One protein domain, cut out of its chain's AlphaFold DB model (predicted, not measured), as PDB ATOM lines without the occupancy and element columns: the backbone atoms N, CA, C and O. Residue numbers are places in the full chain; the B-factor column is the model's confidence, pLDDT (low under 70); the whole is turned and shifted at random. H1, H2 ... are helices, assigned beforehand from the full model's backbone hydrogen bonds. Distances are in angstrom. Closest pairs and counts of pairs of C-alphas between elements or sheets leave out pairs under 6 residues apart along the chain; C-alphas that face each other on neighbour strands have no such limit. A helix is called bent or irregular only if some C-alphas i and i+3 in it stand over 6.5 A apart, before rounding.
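AT A GLANCE: This is residues 8 to 57 of the 57 residues of an uncharacterized protein of Bacteroides sp. D20 (UniProt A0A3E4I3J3). Picture a long helical hairpin, two helices of similar length side by side, H2 folded back along H1 after a tight turn. Residues 26 to 34, at the turn, stick out as the free end of a rod. The printed part has 50 residues with two named helices, H1 then H2, and no named strand, and its class is all helix. It is loose, with a radius of gyration of the C-alphas of 12.6 A and spans of 41 by 16 by 10 A.

HOW THE PARTS SIT: Look first at H2, residues 33 to 54, which has a kink of 28 degrees near residue 48. It is neither bent nor irregular, but only just: C-alphas 46 and 49 are 6.3 A apart. H1, residues 8 to 27, and H2 touch as a helical hairpin, at a shallow tilt of 16 degrees, opposite ways. Their closest C-alphas, those of Ile 10 and Val 50, are 6.4 A apart. In H1 every O i to N i+4 pair is within hydrogen-bond range, in H2 16 of 18.

IN THESE COORDINATES: Find C-alpha 33 at (271.838, 391.083, 217.626); from there H2 runs 31.3 A to C-alpha 54 at (270.831, 361.397, 227.554). H1 starts at C-alpha 8, (280.765, 360.221, 220.892), and runs 28.5 A.

THE WHOLE: The farthest C-alphas, of Arg 30 and Gly 57, are 40.6 A apart. The printed part has no cut, and its one link, H1 to H2, is tight. Confidence is low, with pLDDT under 70, at residues 29 to 31 and 55 to 57.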
ATOM      1  N   PHE A   8     279.529 359.486 221.169       75.12
ATOM      2  CA  PHE A   8     280.765 360.221 220.892       75.12
ATOM      3  C   PHE A   8     280.635 361.268 219.782       75.12
ATOM      4  O   PHE A   8     281.181 362.353 219.912       75.12
ATOM      5  N   GLN A   9     279.890 360.986 218.712       79.62
ATOM      6  CA  GLN A   9     279.673 361.948 217.629       79.62
ATOM      7  C   GLN A   9     278.889 363.167 218.114       79.62
ATOM      8  O   GLN A   9     279.216 364.290 217.753       79.62
ATOM      9  N   ILE A  10     277.878 362.951 218.957       81.81
ATOM     10  CA  ILE A  10     277.084 364.036 219.540       81.81
ATOM     11  C   ILE A  10     277.967 364.887 220.457       81.81
ATOM     12  O   ILE A  10     277.968 366.107 220.333       81.81
ATOM     13  N   VAL A  11     278.773 364.252 221.311       82.12
ATOM     14  CA  VAL A  11     279.730 364.949 222.184       82.12
ATOM     15  C   VAL A  11     280.760 365.738 221.367       82.12
ATOM     16  O   VAL A  11     280.993 366.907 221.662       82.12
ATOM     17  N   CYS A  12     281.314 365.155 220.298       85.19
ATOM     18  CA  CYS A  12     282.215 365.851 219.377       85.19
ATOM     19  C   CYS A  12     281.550 367.062 218.708       85.19
ATOM     20  O   CYS A  12     282.180 368.110 218.616       85.19
ATOM     21  N   ILE A  13     280.293 366.949 218.268       84.88
ATOM     22  CA  ILE A  13     279.555 368.066 217.656       84.88
ATOM     23  C   ILE A  13     279.318 369.188 218.673       84.88
ATOM     24  O   ILE A  13     279.487 370.353 218.330       84.88
ATOM     25  N   VAL A  14     278.974 368.864 219.924       85.50
ATOM     26  CA  VAL A  14     278.793 369.861 220.996       85.50
ATOM     27  C   VAL A  14     280.102 370.584 221.312       85.50
ATOM     28  O   VAL A  14     280.115 371.809 221.409       85.50
ATOM     29  N   LEU A  15     281.209 369.844 221.431       87.75
ATOM     30  CA  LEU A  15     282.547 370.407 221.642       87.75
ATOM     31  C   LEU A  15     282.951 371.340 220.498       87.75
ATOM     32  O   LEU A  15     283.410 372.455 220.738       87.75
ATOM     33  N   LEU A  16     282.734 370.901 219.256       88.50
ATOM     34  CA  LEU A  16     283.035 371.698 218.072       88.50
ATOM     35  C   LEU A  16     282.164 372.961 218.010       88.50
ATOM     36  O   LEU A  16     282.661 374.036 217.684       88.50
ATOM     37  N   TRP A  17     280.883 372.850 218.369       88.31
ATOM     38  CA  TRP A  17     279.964 373.982 218.443       88.31
ATOM     39  C   TRP A  17     280.403 375.013 219.489       88.31
ATOM     40  O   TRP A  17     280.418 376.205 219.189       88.31
ATOM     41  N   ALA A  18     280.822 374.576 220.680       88.12
ATOM     42  CA  ALA A  18     281.335 375.467 221.721       88.12
ATOM     43  C   ALA A  18     282.612 376.201 221.273       88.12
ATOM     44  O   ALA A  18     282.732 377.405 221.492       88.12
ATOM     45  N   ALA A  19     283.528 375.504 220.591       90.19
ATOM     46  CA  ALA A  19     284.728 376.114 220.018       90.19
ATOM     47  C   ALA A  19     284.383 377.173 218.956       90.19
ATOM     48  O   ALA A  19     284.934 378.272 218.982       90.19
ATOM     49  N   LEU A  20     283.426 376.881 218.066       87.25
ATOM     50  CA  LEU A  20     282.928 377.857 217.094       87.25
ATOM     51  C   LEU A  20     282.278 379.064 217.778       87.25
ATOM     52  O   LEU A  20     282.577 380.194 217.409       87.25
ATOM     53  N   CYS A  21     281.432 378.843 218.789       86.25
ATOM     54  CA  CYS A  21     280.811 379.929 219.545       86.25
ATOM     55  C   CYS A  21     281.859 380.823 220.195       86.25
ATOM     56  O   CYS A  21     281.713 382.035 220.140       86.25
ATOM     57  N   TYR A  22     282.915 380.242 220.768       86.69
ATOM     58  CA  TYR A  22     284.009 380.983 221.385       86.69
ATOM     59  C   TYR A  22     284.768 381.850 220.371       86.69
ATOM     60  O   TYR A  22     285.002 383.028 220.631       86.69
ATOM     61  N   ILE A  23     285.094 381.295 219.195       86.62
ATOM     62  CA  ILE A  23     285.741 382.038 218.099       86.62
ATOM     63  C   ILE A  23     284.844 383.174 217.601       86.62
ATOM     64  O   ILE A  23     285.324 384.277 217.350       86.62
ATOM     65  N   VAL A  24     283.540 382.929 217.469       84.00
ATOM     66  CA  VAL A  24     282.586 383.977 217.098       84.00
ATOM     67  C   VAL A  24     282.568 385.047 218.184       84.00
ATOM     68  O   VAL A  24     282.795 386.203 217.862       84.00
ATOM     69  N   LEU A  25     282.415 384.672 219.458       82.69
ATOM     70  CA  LEU A  25     282.347 385.607 220.586       82.69
ATOM     71  C   LEU A  25     283.565 386.532 220.676       82.69
ATOM     72  O   LEU A  25     283.403 387.706 220.977       82.69
ATOM     73  N   ILE A  26     284.768 386.010 220.415       83.94
ATOM     74  CA  ILE A  26     286.000 386.811 220.420       83.94
ATOM     75  C   ILE A  26     286.171 387.648 219.145       83.94
ATOM     76  O   ILE A  26     286.868 388.655 219.168       83.94
ATOM     77  N   SER A  27     285.542 387.248 218.035       78.75
ATOM     78  CA  SER A  27     285.619 387.968 216.757       78.75
ATOM     79  C   SER A  27     284.603 389.110 216.645       78.75
ATOM     80  O   SER A  27     284.849 390.063 215.910       78.75
ATOM     81  N   VAL A  28     283.464 389.046 217.348       71.12
ATOM     82  CA  VAL A  28     282.487 390.150 217.391       71.12
ATOM     83  C   VAL A  28     282.803 391.115 218.537       71.12
ATOM     84  O   VAL A  28     282.380 390.921 219.671       71.12
ATOM     85  N   GLU A  29     283.510 392.203 218.225       66.81
ATOM     86  CA  GLU A  29     283.748 393.335 219.144       66.81
ATOM     87  C   GLU A  29     282.490 394.211 219.337       66.81
ATOM     88  O   GLU A  29     282.330 394.929 220.326       66.81
ATOM     89  N   ARG A  30     281.539 394.108 218.405       61.97
ATOM     90  CA  ARG A  30     280.187 394.647 218.532       61.97
ATOM     91  C   ARG A  30     279.213 393.483 218.553       61.97
ATOM     92  O   ARG A  30     279.182 392.659 217.649       61.97
ATOM     93  N   ILE A  31     278.424 393.410 219.617       64.44
ATOM     94  CA  ILE A  31     277.339 392.445 219.738       64.44
ATOM     95  C   ILE A  31     276.254 392.811 218.718       64.44
ATOM     96  O   ILE A  31     275.367 393.625 218.965       64.44
ATOM     97  N   ASP A  32     276.359 392.210 217.538       71.06
ATOM     98  CA  ASP A  32     275.337 392.260 216.508       71.06
ATOM     99  C   ASP A  32     274.207 391.304 216.914       71.06
ATOM    100  O   ASP A  32     274.370 390.081 216.935       71.06
ATOM    101  N   GLY A  33     273.033 391.853 217.246       77.25
ATOM    102  CA  GLY A  33     271.838 391.083 217.626       77.25
ATOM    103  C   GLY A  33     271.516 389.865 216.732       77.25
ATOM    104  O   GLY A  33     271.132 388.821 217.269       77.25
ATOM    105  N   PRO A  34     271.729 389.921 215.398       82.00
ATOM    106  CA  PRO A  34     271.566 388.764 214.515       82.00
ATOM    107  C   PRO A  34     272.497 387.583 214.829       82.00
ATOM    108  O   PRO A  34     272.085 386.428 214.708       82.00
ATOM    109  N   ILE A  35     273.739 387.834 215.259       82.88
ATOM    110  CA  ILE A  35     274.702 386.771 215.582       82.88
ATOM    111  C   ILE A  35     274.257 386.004 216.824       82.88
ATOM    112  O   ILE A  35     274.271 384.774 216.818       82.88
ATOM    113  N   ILE A  36     273.773 386.705 217.853       82.94
ATOM    114  CA  ILE A  36     273.233 386.068 219.063       82.94
ATOM    115  C   ILE A  36     272.045 385.169 218.716       82.94
ATOM    116  O   ILE A  36     272.003 384.015 219.135       82.94
ATOM    117  N   LEU A  37     271.103 385.670 217.915       86.00
ATOM    118  CA  LEU A  37     269.953 384.889 217.449       86.00
ATOM    119  C   LEU A  37     270.391 383.616 216.717       86.00
ATOM    120  O   LEU A  37     269.880 382.528 216.991       86.00
ATOM    121  N   THR A  38     271.378 383.736 215.832       86.38
ATOM    122  CA  THR A  38     271.909 382.604 215.063       86.38
ATOM    123  C   THR A  38     272.597 381.579 215.970       86.38
ATOM    124  O   THR A  38     272.386 380.374 215.814       86.38
ATOM    125  N   LEU A  39     273.357 382.037 216.971       86.56
ATOM    126  CA  LEU A  39     273.987 381.178 217.975       86.56
ATOM    127  C   LEU A  39     272.949 380.436 218.821       86.56
ATOM    128  O   LEU A  39     273.096 379.234 219.027       86.56
ATOM    129  N   VAL A  40     271.878 381.102 219.257       87.25
ATOM    130  CA  VAL A  40     270.796 380.478 220.039       87.25
ATOM    131  C   VAL A  40     270.059 379.410 219.224       87.25
ATOM    132  O   VAL A  40     269.828 378.307 219.723       87.25
ATOM    133  N   ILE A  41     269.735 379.689 217.957       90.06
ATOM    134  CA  ILE A  41     269.099 378.706 217.062       90.06
ATOM    135  C   ILE A  41     270.034 377.512 216.838       90.06
ATOM    136  O   ILE A  41     269.614 376.358 216.943       90.06
ATOM    137  N   SER A  42     271.318 377.777 216.587       87.75
ATOM    138  CA  SER A  42     272.323 376.726 216.442       87.75
ATOM    139  C   SER A  42     272.466 375.896 217.721       87.75
ATOM    140  O   SER A  42     272.571 374.674 217.629       87.75
ATOM    141  N   ALA A  43     272.423 376.519 218.903       87.12
ATOM    142  CA  ALA A  43     272.468 375.829 220.189       87.12
ATOM    143  C   ALA A  43     271.305 374.844 220.313       87.12
ATOM    144  O   ALA A  43     271.524 373.668 220.596       87.12
ATOM    145  N   ALA A  44     270.078 375.302 220.042       88.56
ATOM    146  CA  ALA A  44     268.876 374.478 220.123       88.56
ATOM    147  C   ALA A  44     268.962 373.247 219.205       88.56
ATOM    148  O   ALA A  44     268.656 372.133 219.633       88.56
ATOM    149  N   LEU A  45     269.452 373.421 217.973       86.75
ATOM    150  CA  LEU A  45     269.639 372.320 217.022       86.75
ATOM    151  C   LEU A  45     270.652 371.281 217.515       86.75
ATOM    152  O   LEU A  45     270.408 370.080 217.390       86.75
ATOM    153  N   VAL A  46     271.766 371.730 218.098       84.38
ATOM    154  CA  VAL A  46     272.814 370.851 218.637       84.38
ATOM    155  C   VAL A  46     272.371 370.186 219.948       84.38
ATOM    156  O   VAL A  46     272.766 369.055 220.226       84.38
ATOM    157  N   PHE A  47     271.482 370.815 220.724       82.31
ATOM    158  CA  PHE A  47     270.970 370.282 221.991       82.31
ATOM    159  C   PHE A  47     269.938 369.152 221.824       82.31
ATOM    160  O   PHE A  47     269.889 368.232 222.641       82.31
ATOM    161  N   ILE A  48     269.124 369.163 220.761       84.88
ATOM    162  CA  ILE A  48     268.126 368.107 220.482       84.88
ATOM    163  C   ILE A  48     268.736 366.687 220.487       84.88
ATOM    164  O   ILE A  48     268.213 365.812 221.192       84.88
ATOM    165  N   PRO A  49     269.819 366.395 219.735       77.06
ATOM    166  CA  PRO A  49     270.439 365.074 219.765       77.06
ATOM    167  C   PRO A  49     271.074 364.756 221.127       77.06
ATOM    168  O   PRO A  49     271.047 363.593 221.529       77.06
ATOM    169  N   VAL A  50     271.567 365.754 221.869       78.25
ATOM    170  CA  VAL A  50     272.127 365.580 223.224       78.25
ATOM    171  C   VAL A  50     271.067 365.081 224.197       78.25
ATOM    172  O   VAL A  50     271.266 364.048 224.835       78.25
ATOM    173  N   ILE A  51     269.906 365.741 224.258       79.50
ATOM    174  CA  ILE A  51     268.795 365.321 225.127       79.50
ATOM    175  C   ILE A  51     268.313 363.918 224.739       79.50
ATOM    176  O   ILE A  51     268.062 363.076 225.604       79.50
ATOM    177  N   LYS A  52     268.217 363.633 223.435       77.44
ATOM    178  CA  LYS A  52     267.831 362.305 222.940       77.44
ATOM    179  C   LYS A  52     268.856 361.228 223.315       77.44
ATOM    180  O   LYS A  52     268.462 360.096 223.587       77.44
ATOM    181  N   SER A  53     270.145 361.566 223.339       72.38
ATOM    182  CA  SER A  53     271.216 360.669 223.780       72.38
ATOM    183  C   SER A  53     271.196 360.441 225.293       72.38
ATOM    184  O   SER A  53     271.370 359.304 225.717       72.38
ATOM    185  N   LEU A  54     270.949 361.484 226.093       70.38
ATOM    186  CA  LEU A  54     270.831 361.397 227.554       70.38
ATOM    187  C   LEU A  54     269.640 360.531 227.983       70.38
ATOM    188  O   LEU A  54     269.797 359.675 228.839       70.38
ATOM    189  N   LYS A  55     268.472 360.680 227.343       69.00
ATOM    190  CA  LYS A  55     267.284 359.850 227.636       69.00
ATOM    191  C   LYS A  55     267.426 358.369 227.268       69.00
ATOM    192  O   LYS A  55     266.588 357.572 227.670       69.00
ATOM    193  N   ARG A  56     268.411 358.009 226.441       62.75
ATOM    194  CA  ARG A  56     268.708 356.618 226.049       62.75
ATOM    195  C   ARG A  56     269.822 355.984 226.888       62.75
ATOM    196  O   ARG A  56     270.185 354.844 226.600       62.75
ATOM    197  N   GLY A  57     270.423 356.747 227.803       51.97
ATOM    198  CA  GLY A  57     271.459 356.291 228.729       51.97
ATOM    199  C   GLY A  57     270.874 355.590 229.937       51.97
ATOM    200  O   GLY A  57     269.755 355.969 230.341       51.97
TER     201      GLY A  57